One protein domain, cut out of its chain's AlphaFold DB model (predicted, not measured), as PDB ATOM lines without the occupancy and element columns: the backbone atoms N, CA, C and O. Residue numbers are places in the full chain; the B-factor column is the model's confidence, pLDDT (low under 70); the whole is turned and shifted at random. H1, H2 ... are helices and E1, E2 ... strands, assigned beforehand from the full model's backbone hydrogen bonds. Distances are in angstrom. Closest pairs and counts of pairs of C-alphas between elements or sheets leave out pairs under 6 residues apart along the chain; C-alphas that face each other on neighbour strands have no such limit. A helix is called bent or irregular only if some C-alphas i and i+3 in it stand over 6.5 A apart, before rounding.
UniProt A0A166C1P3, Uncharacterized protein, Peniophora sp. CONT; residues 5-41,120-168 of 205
ATOM      1  N   TRP A   5      42.774 -31.806 -31.154       87.88
ATOM      2  CA  TRP A   5      43.845 -30.988 -31.709       87.88
ATOM      3  C   TRP A   5      43.278 -29.977 -32.695       87.88
ATOM      4  O   TRP A   5      42.349 -30.297 -33.438       87.88
ATOM      5  N   LEU A   6      43.866 -28.785 -32.701       87.69
ATOM      6  CA  LEU A   6      43.556 -27.662 -33.580       87.69
ATOM      7  C   LEU A   6      44.827 -27.221 -34.306       87.69
ATOM      8  O   LEU A   6      45.886 -27.139 -33.679       87.69
ATOM      9  N   LEU A   7      44.725 -26.900 -35.600       88.81
ATOM     10  CA  LEU A   7      45.792 -26.201 -36.323       88.81
ATOM     11  C   LEU A   7      45.538 -24.695 -36.306       88.81
ATOM     12  O   LEU A   7      44.483 -24.231 -36.744       88.81
ATOM     13  N   LEU A   8      46.531 -23.950 -35.836       89.94
ATOM     14  CA  LEU A   8      46.462 -22.512 -35.632       89.94
ATOM     15  C   LEU A   8      47.546 -21.817 -36.452       89.94
ATOM     16  O   LEU A   8      48.711 -22.217 -36.424       89.94
ATOM     17  N   ASN A   9      47.163 -20.738 -37.122       92.38
ATOM     18  CA  ASN A   9      48.071 -19.733 -37.642       92.38
ATOM     19  C   ASN A   9      48.123 -18.567 -36.652       92.38
ATOM     20  O   ASN A   9      47.143 -17.840 -36.489       92.38
ATOM     21  N   VAL A  10      49.262 -18.421 -35.978       92.25
ATOM     22  CA  VAL A  10      49.447 -17.429 -34.913       92.25
ATOM     23  C   VAL A  10      49.561 -16.022 -35.483       92.25
ATOM     24  O   VAL A  10      48.899 -15.121 -34.980       92.25
ATOM     25  N   ASP A  11      50.318 -15.844 -36.567       91.50
ATOM     26  CA  ASP A  11      50.545 -14.521 -37.166       91.50
ATOM     27  C   ASP A  11      49.257 -13.875 -37.669       91.50
ATOM     28  O   ASP A  11      49.074 -12.664 -37.555       91.50
ATOM     29  N   LYS A  12      48.351 -14.685 -38.224       90.12
ATOM     30  CA  LYS A  12      47.086 -14.204 -38.789       90.12
ATOM     31  C   LYS A  12      45.901 -14.357 -37.851       90.12
ATOM     32  O   LYS A  12      44.817 -13.915 -38.212       90.12
ATOM     33  N   ARG A  13      46.094 -14.961 -36.673       90.69
ATOM     34  CA  ARG A  13      45.016 -15.338 -35.744       90.69
ATOM     35  C   ARG A  13      43.909 -16.100 -36.459       90.69
ATOM     36  O   ARG A  13      42.742 -15.723 -36.405       90.69
ATOM     37  N   GLN A  14      44.299 -17.153 -37.170       89.62
ATOM     38  CA  GLN A  14      43.385 -17.966 -37.964       89.62
ATOM     39  C   GLN A  14      43.407 -19.425 -37.523       89.62
ATOM     40  O   GLN A  14      44.452 -19.970 -37.166       89.62
ATOM     41  N   THR A  15      42.253 -20.078 -37.593       87.12
ATOM     42  CA  THR A  15      42.120 -21.532 -37.451       87.12
ATOM     43  C   THR A  15      41.692 -22.149 -38.777       87.12
ATOM     44  O   THR A  15      41.013 -21.514 -39.586       87.12
ATOM     45  N   GLY A  16      42.101 -23.393 -39.030       78.12
ATOM     46  CA  GLY A  16      41.593 -24.141 -40.177       78.12
ATOM     47  C   GLY A  16      40.169 -24.618 -39.895       78.12
ATOM     48  O   GLY A  16      39.970 -25.473 -39.029       78.12
ATOM     49  N   GLN A  17      39.167 -24.108 -40.610       73.94
ATOM     50  CA  GLN A  17      37.791 -24.550 -40.400       73.94
ATOM     51  C   GLN A  17      37.629 -26.029 -40.787       73.94
ATOM     52  O   GLN A  17      38.082 -26.480 -41.839       73.94
ATOM     53  N   GLY A  18      36.986 -26.809 -39.913       70.44
ATOM     54  CA  GLY A  18      36.854 -28.262 -40.083       70.44
ATOM     55  C   GLY A  18      38.142 -29.051 -39.816       70.44
ATOM     56  O   GLY A  18      38.156 -30.266 -39.992       70.44
ATOM     57  N   VAL A  19      39.209 -28.386 -39.361       73.38
ATOM     58  CA  VAL A  19      40.505 -29.003 -39.061       73.38
ATOM     59  C   VAL A  19      40.690 -29.122 -37.549       73.38
ATOM     60  O   VAL A  19      41.583 -28.531 -36.939       73.38
ATOM     61  N   SER A  20      39.814 -29.915 -36.944       78.50
ATOM     62  CA  SER A  20      39.853 -30.245 -35.523       78.50
ATOM     63  C   SER A  20      39.503 -31.710 -35.320       78.50
ATOM     64  O   SER A  20      38.566 -32.204 -35.945       78.50
ATOM     65  N   GLY A  21      40.196 -32.412 -34.432       84.31
ATOM     66  CA  GLY A  21      39.869 -33.813 -34.167       84.31
ATOM     67  C   GLY A  21      40.875 -34.504 -33.271       84.31
ATOM     68  O   GLY A  21      41.817 -33.887 -32.774       84.31
ATOM     69  N   LYS A  22      40.699 -35.810 -33.067       87.19
ATOM     70  CA  LYS A  22      41.716 -36.602 -32.368       87.19
ATOM     71  C   LYS A  22      42.965 -36.697 -33.228       87.19
ATOM     72  O   LYS A  22      42.869 -36.749 -34.447       87.19
ATOM     73  N   PHE A  23      44.132 -36.807 -32.601       82.12
ATOM     74  CA  PHE A  23      45.417 -36.774 -33.308       82.12
ATOM     75  C   PHE A  23      45.502 -37.666 -34.565       82.12
ATOM     76  O   PHE A  23      45.936 -37.164 -35.597       82.12
ATOM     77  N   PRO A  24      45.055 -38.941 -34.558       79.12
ATOM     78  CA  PRO A  24      45.129 -39.778 -35.758       79.12
ATOM     79  C   PRO A  24      44.159 -39.327 -36.860       79.12
ATOM     80  O   PRO A  24      44.500 -39.358 -38.036       79.12
ATOM     81  N   GLU A  25      42.964 -38.876 -36.482       78.06
ATOM     82  CA  GLU A  25      41.960 -38.333 -37.409       78.06
ATOM     83  C   GLU A  25      42.421 -36.991 -37.985       78.06
ATOM     84  O   GLU A  25      42.132 -36.668 -39.126       78.06
ATOM     85  N   PHE A  26      43.163 -36.219 -37.196       74.69
ATOM     86  CA  PHE A  26      43.736 -34.948 -37.595       74.69
ATOM     87  C   PHE A  26      44.946 -35.151 -38.522       74.69
ATOM     88  O   PHE A  26      44.948 -34.615 -39.620       74.69
ATOM     89  N   ILE A  27      45.951 -35.956 -38.151       75.44
ATOM     90  CA  ILE A  27      47.199 -36.111 -38.927       75.44
ATOM     91  C   ILE A  27      47.043 -36.995 -40.165       75.44
ATOM     92  O   ILE A  27      47.702 -36.728 -41.166       75.44
ATOM     93  N   PHE A  28      46.206 -38.029 -40.137       77.88
ATOM     94  CA  PHE A  28      46.120 -38.972 -41.260       77.88
ATOM     95  C   PHE A  28      44.975 -38.679 -42.234       77.88
ATOM     96  O   PHE A  28      44.834 -39.380 -43.234       77.88
ATOM     97  N   ASN A  29      44.166 -37.648 -41.981       72.75
ATOM     98  CA  ASN A  29      43.163 -37.197 -42.939       72.75
ATOM     99  C   ASN A  29      43.812 -36.318 -44.020       72.75
ATOM    100  O   ASN A  29      44.836 -35.684 -43.788       72.75
ATOM    101  N   GLY A  30      43.266 -36.323 -45.236       70.38
ATOM    102  CA  GLY A  30      43.907 -35.706 -46.397       70.38
ATOM    103  C   GLY A  30      44.231 -34.220 -46.191       70.38
ATOM    104  O   GLY A  30      43.332 -33.391 -46.108       70.38
ATOM    105  N   HIS A  31      45.523 -33.873 -46.191       74.00
ATOM    106  CA  HIS A  31      46.038 -32.506 -45.977       74.00
ATOM    107  C   HIS A  31      46.262 -31.708 -47.263       74.00
ATOM    108  O   HIS A  31      47.061 -30.771 -47.288       74.00
ATOM    109  N   SER A  32      45.573 -32.058 -48.355       74.56
ATOM    110  CA  SER A  32      45.684 -31.340 -49.642       74.56
ATOM    111  C   SER A  32      45.428 -29.839 -49.487       74.56
ATOM    112  O   SER A  32      45.982 -29.003 -50.194       74.56
ATOM    113  N   TRP A  33      44.613 -29.509 -48.502       74.44
ATOM    114  CA  TRP A  33      44.282 -28.178 -48.075       74.44
ATOM    115  C   TRP A  33      45.429 -27.401 -47.422       74.44
ATOM    116  O   TRP A  33      45.641 -26.231 -47.733       74.44
ATOM    117  N   LEU A  34      46.189 -28.052 -46.544       78.81
ATOM    118  CA  LEU A  34      47.304 -27.432 -45.844       78.81
ATOM    119  C   LEU A  34      48.414 -27.154 -46.847       78.81
ATOM    120  O   LEU A  34      48.999 -26.078 -46.842       78.81
ATOM    121  N   VAL A  35      48.618 -28.085 -47.784       79.81
ATOM    122  CA  VAL A  35      49.498 -27.884 -48.939       79.81
ATOM    123  C   VAL A  35      49.076 -26.651 -49.736       79.81
ATOM    124  O   VAL A  35      49.939 -25.880 -50.133       79.81
ATOM    125  N   ARG A  36      47.776 -26.415 -49.939       76.75
ATOM    126  CA  ARG A  36      47.272 -25.228 -50.652       76.75
ATOM    127  C   ARG A  36      47.500 -23.917 -49.891       76.75
ATOM    128  O   ARG A  36      47.842 -22.926 -50.523       76.75
ATOM    129  N   LEU A  37      47.356 -23.908 -48.566       78.38
ATOM    130  CA  LEU A  37      47.638 -22.724 -47.737       78.38
ATOM    131  C   LEU A  37      49.140 -22.433 -47.621       78.38
ATOM    132  O   LEU A  37      49.551 -21.273 -47.603       78.38
ATOM    133  N   LEU A  38      49.954 -23.485 -47.533       82.56
ATOM    134  CA  LEU A  38      51.413 -23.400 -47.460       82.56
ATOM    135  C   LEU A  38      52.064 -23.166 -48.822       82.56
ATOM    136  O   LEU A  38      53.188 -22.665 -48.886       82.56
ATOM    137  N   ALA A  39      51.380 -23.517 -49.910       77.44
ATOM    138  CA  ALA A  39      51.791 -23.116 -51.239       77.44
ATOM    139  C   ALA A  39      51.814 -21.586 -51.270       77.44
ATOM    140  O   ALA A  39      50.881 -20.921 -50.826       77.44
ATOM    141  N   ARG A  40      52.909 -21.009 -51.764       66.31
ATOM    142  CA  ARG A  40      53.010 -19.567 -51.983       66.31
ATOM    143  C   ARG A  40      52.336 -19.248 -53.317       66.31
ATOM    144  O   ARG A  40      52.967 -19.492 -54.346       66.31
ATOM    145  N   PRO A  41      51.138 -18.635 -53.371       58.25
ATOM    146  CA  PRO A  41      50.653 -18.006 -54.594       58.25
ATOM    147  C   PRO A  41      51.391 -16.671 -54.786       58.25
ATOM    148  O   PRO A  41      50.788 -15.607 -54.871       58.25
ATOM    149  N   TRP A 120      49.245 -19.128 -45.811       87.38
ATOM    150  CA  TRP A 120      49.898 -19.335 -44.515       87.38
ATOM    151  C   TRP A 120      51.413 -19.522 -44.670       87.38
ATOM    152  O   TRP A 120      52.124 -19.885 -43.734       87.38
ATOM    153  N   ALA A 121      51.923 -19.327 -45.884       86.06
ATOM    154  CA  ALA A 121      53.314 -19.563 -46.193       86.06
ATOM    155  C   ALA A 121      54.216 -18.529 -45.511       86.06
ATOM    156  O   ALA A 121      54.139 -17.337 -45.799       86.06
ATOM    157  N   GLY A 122      55.135 -19.017 -44.679       87.06
ATOM    158  CA  GLY A 122      56.045 -18.173 -43.902       87.06
ATOM    159  C   GLY A 122      55.492 -17.737 -42.548       87.06
ATOM    160  O   GLY A 122      56.240 -17.119 -41.797       87.06
ATOM    161  N   ASP A 123      54.248 -18.096 -42.225       91.75
ATOM    162  CA  ASP A 123      53.655 -17.793 -40.929       91.75
ATOM    163  C   ASP A 123      54.038 -18.837 -39.863       91.75
ATOM    164  O   ASP A 123      54.377 -19.992 -40.156       91.75
ATOM    165  N   ARG A 124      53.924 -18.444 -38.596       92.62
ATOM    166  CA  ARG A 124      54.060 -19.295 -37.415       92.62
ATOM    167  C   ARG A 124      52.812 -20.162 -37.246       92.62
ATOM    168  O   ARG A 124      51.776 -19.710 -36.753       92.62
ATOM    169  N   LEU A 125      52.931 -21.433 -37.624       91.31
ATOM    170  CA  LEU A 125      51.885 -22.440 -37.442       91.31
ATOM    171  C   LEU A 125      52.149 -23.313 -36.215       91.31
ATOM    172  O   LEU A 125      53.281 -23.730 -35.971       91.31
ATOM    173  N   ILE A 126      51.093 -23.638 -35.475       90.50
ATOM    174  CA  ILE A 126      51.148 -24.566 -34.344       90.50
ATOM    175  C   ILE A 126      49.940 -25.487 -34.335       90.50
ATOM    176  O   ILE A 126      48.810 -25.060 -34.562       90.50
ATOM    177  N   THR A 127      50.182 -26.750 -33.998       88.69
ATOM    178  CA  THR A 127      49.116 -27.666 -33.602       88.69
ATOM    179  C   THR A 127      49.005 -27.663 -32.083       88.69
ATOM    180  O   THR A 127      49.953 -28.044 -31.396       88.69
ATOM    181  N   SER A 128      47.860 -27.236 -31.554       89.06
ATOM    182  CA  SER A 128      47.603 -27.182 -30.114       89.06
ATOM    183  C   SER A 128      46.503 -28.161 -29.744       89.06
ATOM    184  O   SER A 128      45.477 -28.220 -30.418       89.06
ATOM    185  N   GLY A 129      46.720 -28.945 -28.692       87.56
ATOM    186  CA  GLY A 129      45.672 -29.794 -28.144       87.56
ATOM    187  C   GLY A 129      44.840 -29.067 -27.086       87.56
ATOM    188  O   GLY A 129      45.353 -28.156 -26.451       87.56
ATOM    189  N   ASP A 130      43.616 -29.517 -26.835       83.88
ATOM    190  CA  ASP A 130      42.681 -28.998 -25.811       83.88
ATOM    191  C   ASP A 130      43.154 -29.169 -24.349       83.88
ATOM    192  O   ASP A 130      42.528 -28.695 -23.411       83.88
ATOM    193  N   TYR A 131      44.283 -29.843 -24.124       83.19
ATOM    194  CA  TYR A 131      44.967 -29.872 -22.823       83.19
ATOM    195  C   TYR A 131      46.264 -29.047 -22.804       83.19
ATOM    196  O   TYR A 131      46.973 -29.027 -21.792       83.19
ATOM    197  N   ALA A 132      46.622 -28.394 -23.914       82.38
ATOM    198  CA  ALA A 132      47.835 -27.596 -24.019       82.38
ATOM    199  C   ALA A 132      47.612 -26.217 -23.385       82.38
ATOM    200  O   ALA A 132      47.088 -25.288 -23.993       82.38
ATOM    201  N   ARG A 133      48.060 -26.086 -22.136       81.44
ATOM    202  CA  ARG A 133      47.926 -24.841 -21.363       81.44
ATOM    203  C   ARG A 133      48.834 -23.729 -21.869       81.44
ATOM    204  O   ARG A 133      48.460 -22.564 -21.857       81.44
ATOM    205  N   THR A 134      50.030 -24.098 -22.318       82.62
ATOM    206  CA  THR A 134      51.065 -23.149 -22.722       82.62
ATOM    207  C   THR A 134      51.576 -23.478 -24.118       82.62
ATOM    208  O   THR A 134      51.907 -24.642 -24.374       82.62
ATOM    209  N   PRO A 135      51.709 -22.483 -25.006       84.19
ATOM    210  CA  PRO A 135      52.385 -22.681 -26.276       84.19
ATOM    211  C   PRO A 135      53.890 -22.948 -26.059       84.19
ATOM    212  O   PRO A 135      54.437 -22.616 -25.003       84.19
ATOM    213  N   PRO A 136      54.587 -23.539 -27.046       85.75
ATOM    214  CA  PRO A 136      56.030 -23.729 -27.023       85.75
ATOM    215  C   PRO A 136      56.779 -22.418 -26.770       85.75
ATOM    216  O   PRO A 136      56.384 -21.351 -27.248       85.75
ATOM    217  N   ALA A 137      57.893 -22.503 -26.042       87.69
ATOM    218  CA  ALA A 137      58.734 -21.344 -25.764       87.69
ATOM    219  C   ALA A 137      59.202 -20.677 -27.070       87.69
ATOM    220  O   ALA A 137      59.640 -21.353 -27.999       87.69
ATOM    221  N   GLY A 138      59.104 -19.346 -27.134       87.62
ATOM    222  CA  GLY A 138      59.464 -18.562 -28.321       87.62
ATOM    223  C   GLY A 138      58.432 -18.586 -29.454       87.62
ATOM    224  O   GLY A 138      58.661 -17.940 -30.471       87.62
ATOM    225  N   MET A 139      57.303 -19.290 -29.294       89.19
ATOM    226  CA  MET A 139      56.228 -19.290 -30.292       89.19
ATOM    227  C   MET A 139      55.501 -17.947 -30.345       89.19
ATOM    228  O   MET A 139      55.164 -17.482 -31.430       89.19
ATOM    229  N   LEU A 140      55.258 -17.340 -29.183       89.56
ATOM    230  CA  LEU A 140      54.579 -16.054 -29.055       89.56
ATOM    231  C   LEU A 140      55.584 -14.917 -28.892       89.56
ATOM    232  O   LEU A 140      56.589 -15.050 -28.187       89.56
ATOM    233  N   LEU A 141      55.275 -13.781 -29.505       90.81
ATOM    234  CA  LEU A 141      55.938 -12.512 -29.243       90.81
ATOM    235  C   LEU A 141      55.533 -12.002 -27.849       90.81
ATOM    236  O   LEU A 141      54.439 -12.319 -27.380       90.81
ATOM    237  N   PRO A 142      56.355 -11.163 -27.191       89.19
ATOM    238  CA  PRO A 142      56.038 -10.641 -25.859       89.19
ATOM    239  C   PRO A 142      54.663  -9.964 -25.767       89.19
ATOM    240  O   PRO A 142      53.941 -10.194 -24.806       89.19
ATOM    241  N   ALA A 143      54.274  -9.205 -26.797       88.50
ATOM    242  CA  ALA A 143      52.964  -8.555 -26.860       88.50
ATOM    243  C   ALA A 143      51.798  -9.559 -26.973       88.50
ATOM    244  O   ALA A 143      50.750  -9.361 -26.370       88.50
ATOM    245  N   GLU A 144      51.987 -10.656 -27.713       87.75
ATOM    246  CA  GLU A 144      50.980 -11.718 -27.853       87.75
ATOM    247  C   GLU A 144      50.840 -12.516 -26.552       87.75
ATOM    248  O   GLU A 144      49.740 -12.899 -26.165       87.75
ATOM    249  N   ALA A 145      51.957 -12.743 -25.855       85.50
ATOM    250  CA  ALA A 145      51.961 -13.387 -24.547       85.50
ATOM    251  C   ALA A 145      51.281 -12.518 -23.474       85.50
ATOM    252  O   ALA A 145      50.585 -13.053 -22.616       85.50
ATOM    253  N   GLU A 146      51.455 -11.193 -23.531       85.25
ATOM    254  CA  GLU A 146      50.787 -10.245 -22.634       85.25
ATOM    255  C   GLU A 146      49.273 -10.184 -22.883       85.25
ATOM    256  O   GLU A 146      48.502 -10.193 -21.926       85.25
ATOM    257  N   GLU A 147      48.833 -10.198 -24.146       82.62
ATOM    258  CA  GLU A 147      47.408 -10.239 -24.505       82.62
ATOM    259  C   GLU A 147      46.716 -11.512 -24.014       82.62
ATOM    260  O   GLU A 147      45.576 -11.469 -23.550       82.62
ATOM    261  N   LEU A 148      47.423 -12.639 -24.071       78.75
ATOM    262  CA  LEU A 148      46.959 -13.888 -23.482       78.75
ATOM    263  C   LEU A 148      46.807 -13.799 -21.958       78.75
ATOM    264  O   LEU A 148      46.025 -14.567 -21.400       78.75
ATOM    265  N   GLY A 149      47.477 -12.855 -21.287       75.94
ATOM    266  CA  GLY A 149      47.267 -12.517 -19.879       75.94
ATOM    267  C   GLY A 149      47.198 -13.744 -18.963       75.94
ATOM    268  O   GLY A 149      48.046 -14.631 -19.021       75.94
ATOM    269  N   GLU A 150      46.154 -13.824 -18.132       62.84
ATOM    270  CA  GLU A 150      45.860 -15.011 -17.310       62.84
ATOM    271  C   GLU A 150      45.130 -16.134 -18.074       62.84
ATOM    272  O   GLU A 150      44.991 -17.233 -17.538       62.84
ATOM    273  N   ALA A 151      44.702 -15.939 -19.328       56.34
ATOM    274  CA  ALA A 151      44.059 -16.995 -20.126       56.34
ATOM    275  C   ALA A 151      45.004 -18.186 -20.395       56.34
ATOM    276  O   ALA A 151      44.546 -19.308 -20.623       56.34
ATOM    277  N   THR A 152      46.321 -17.991 -20.241       55.91
ATOM    278  CA  THR A 152      47.326 -19.070 -20.216       55.91
ATOM    279  C   THR A 152      47.151 -20.069 -19.066       55.91
ATOM    280  O   THR A 152      47.730 -21.154 -19.108       55.91
ATOM    281  N   LEU A 153      46.392 -19.732 -18.014       49.03
ATOM    282  CA  LEU A 153      46.228 -20.628 -16.865       49.03
ATOM    283  C   LEU A 153      45.363 -21.847 -17.181       49.03
ATOM    284  O   LEU A 153      45.534 -22.868 -16.508       49.03
ATOM    285  N   PHE A 154      44.489 -21.780 -18.196       54.19
ATOM    286  CA  PHE A 154      43.572 -22.885 -18.454       54.19
ATOM    287  C   PHE A 154      43.580 -23.459 -19.866       54.19
ATOM    288  O   PHE A 154      43.609 -24.687 -19.919       54.19
ATOM    289  N   ASP A 155      43.654 -22.696 -20.968       76.56
ATOM    290  CA  ASP A 155      43.720 -23.337 -22.297       76.56
ATOM    291  C   ASP A 155      43.999 -22.363 -23.471       76.56
ATOM    292  O   ASP A 155      43.105 -21.651 -23.934       76.56
ATOM    293  N   TYR A 156      45.230 -22.350 -24.006       83.19
ATOM    294  CA  TYR A 156      45.567 -21.581 -25.219       83.19
ATOM    295  C   TYR A 156      44.751 -22.044 -26.436       83.19
ATOM    296  O   TYR A 156      44.369 -21.225 -27.275       83.19
ATOM    297  N   ALA A 157      44.460 -23.345 -26.533       82.69
ATOM    298  CA  ALA A 157      43.692 -23.894 -27.641       82.69
ATOM    299  C   ALA A 157      42.244 -23.386 -27.610       82.69
ATOM    300  O   ALA A 157      41.703 -23.037 -28.656       82.69
ATOM    301  N   TYR A 158      41.654 -23.280 -26.416       84.19
ATOM    302  CA  TYR A 158      40.320 -22.710 -26.225       84.19
ATOM    303  C   TYR A 158      40.274 -21.218 -26.567       84.19
ATOM    304  O   TYR A 158      39.391 -20.786 -27.304       84.19
ATOM    305  N   TYR A 159      41.251 -20.435 -26.097       86.62
ATOM    306  CA  TYR A 159      41.341 -19.017 -26.454       86.62
ATOM    307  C   TYR A 159      41.412 -18.836 -27.975       86.62
ATOM    308  O   TYR A 159      40.639 -18.073 -28.551       86.62
ATOM    309  N   ALA A 160      42.299 -19.576 -28.643       87.56
ATOM    310  CA  ALA A 160      42.411 -19.505 -30.092       87.56
ATOM    311  C   ALA A 160      41.112 -19.949 -30.784       87.56
ATOM    312  O   ALA A 160      40.701 -19.322 -31.750       87.56
ATOM    313  N   TYR A 161      40.429 -20.976 -30.277       84.06
ATOM    314  CA  TYR A 161      39.149 -21.428 -30.825       84.06
ATOM    315  C   TYR A 161      38.058 -20.341 -30.801       84.06
ATOM    316  O   TYR A 161      37.317 -20.212 -31.772       84.06
ATOM    317  N   GLU A 162      37.979 -19.553 -29.726       85.12
ATOM    318  CA  GLU A 162      36.973 -18.490 -29.558       85.12
ATOM    319  C   GLU A 162      37.342 -17.188 -30.292       85.12
ATOM    320  O   GLU A 162      36.465 -16.468 -30.771       85.12
ATOM    321  N   HIS A 163      38.636 -16.864 -30.370       87.75
ATOM    322  CA  HIS A 163      39.099 -15.545 -30.815       87.75
ATOM    323  C   HIS A 163      39.728 -15.520 -32.210       87.75
ATOM    324  O   HIS A 163      39.844 -14.440 -32.792       87.75
ATOM    325  N   TYR A 164      40.174 -16.659 -32.748       89.62
ATOM    326  CA  TYR A 164      40.791 -16.689 -34.073       89.62
ATOM    327  C   TYR A 164      39.716 -16.790 -35.150       89.62
ATOM    328  O   TYR A 164      38.729 -17.514 -35.020       89.62
ATOM    329  N   GLU A 165      39.936 -16.088 -36.257       87.75
ATOM    330  CA  GLU A 165      39.065 -16.172 -37.417       87.75
ATOM    331  C   GLU A 165      39.107 -17.595 -37.985       87.75
ATOM    332  O   GLU A 165      40.169 -18.201 -38.161       87.75
ATOM    333  N   GLN A 166      37.937 -18.156 -38.276       79.88
ATOM    334  CA  GLN A 166      37.871 -19.413 -39.002       79.88
ATOM    335  C   GLN A 166      38.151 -19.133 -40.473       79.88
ATOM    336  O   GLN A 166      37.311 -18.584 -41.186       79.88
ATOM    337  N   SER A 167      39.334 -19.526 -40.936       70.31
ATOM    338  CA  SER A 167      39.629 -19.507 -42.363       70.31
ATOM    339  C   SER A 167      38.849 -20.632 -43.044       70.31
ATOM    340  O   SER A 167      38.814 -21.736 -42.489       70.31
ATOM    341  N   PRO A 168      38.235 -20.378 -44.221       60.03
ATOM    342  CA  PRO A 168      37.241 -21.251 -44.839       60.03
ATOM    343  C   PRO A 168      37.631 -22.728 -44.841       60.03
ATOM    344  O   PRO A 168      38.807 -23.057 -45.038       60.03
TER     345      PRO A 168
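What this domain is: This is residues 5 to 41 and 120 to 168 of the 205 residues of an uncharacterized protein of Peniophora sp. CONT (UniProt A0A166C1P3). A small, twisted four-stranded sheet forms the core, with H4 packed across one face and the short H1 on the opposite face. H2 and H3 lie toward opposite ends of the longest axis: H2 only grazes the sheet, while H3 is off it, beyond H4, reached by a long loop. The printed part has 86 residues with four named helices and four named strands, in the order E1 E2 H1 H2 E3 H3 H4 E4, and its class is mixed, helices and strands. The mixed sheet runs E3, E1, E2, E4, with E2 and E4 parallel and the other neighbours antiparallel. The whole is compact, with a radius of gyration of the C-alphas of 12.9 A and spans of 36 by 29 by 21 A.

Where its parts are: E1, residues 5 to 9, begins at C-alpha 5 (43.845, -30.988, -31.709) and is 13.4 A long. E2, residues 14 to 22, is 19.5 A long and bends by 77 degrees at residue 17. H1 holds residues 23 to 27 and H2 residues 32 to 38. E3, residues 125 to 129, is 13.4 A long and begins at C-alpha 125 (51.885, -22.440, -37.442). H3, residues 142 to 153, is 16.6 A long and irregular, with C-alphas 147 and 150 8.8 A apart. H4, residues 156 to 163, is 10.5 A long. E4, residues 165 to 167, ends at C-alpha 167 (39.629, -19.507, -42.363).

How they stand to each other: E1 and E2 form an antiparallel hairpin, with N 9 and O 14 2.8 A apart, within hydrogen-bond range. E3 is antiparallel to E1, with N 8 and O 126 at 2.8 A. The edge strand E4 is parallel to E2, with N 15 and O 165 at 2.9 A. The sheet is only just strongly twisted, its C-alphas up to 4.3 A off the best plane. H4 is on the sheet over E1 at a height of 8.3 A, and only just runs across the strands, at 62 degrees to E1 on the local plane; its closest C-alphas to E3 are those of Ala 157 and Ser 128, 5.7 A apart. H1 is on the opposite face at a height of 7.6 A, only just over E2, on which 3 of its 5 C-alphas fall. H2 only grazes the sheet, with residues 33 to 37. H3 is not on the sheet; it is close to H4 but not clearly touching, about perpendicular at 74 degrees, with the C-alphas of Ala 151 and Tyr 159 closest at 7.2 A. E3, H3, H4 and E4 make a split strand-helix-strand unit, two strands running the same way with E1 and E2 between them; its crossover is right-handed. Each O i to N i+4 pair is within hydrogen-bond range in H1, H2 and H4, against 4 of 8 in H3.

The domain as a whole: The two C-alphas farthest apart are those of Pro 41 and Leu 153, 38.1 A. Residues 42 to 119 are not printed, and C-alphas 41 and 120 are 10.2 A apart across the cut. The link from E3 to H3, residues 130 to 141, is long. The mean pLDDT of the printed part is 81.2; residues 40 to 41, 150 to 154 and 168 are under 70.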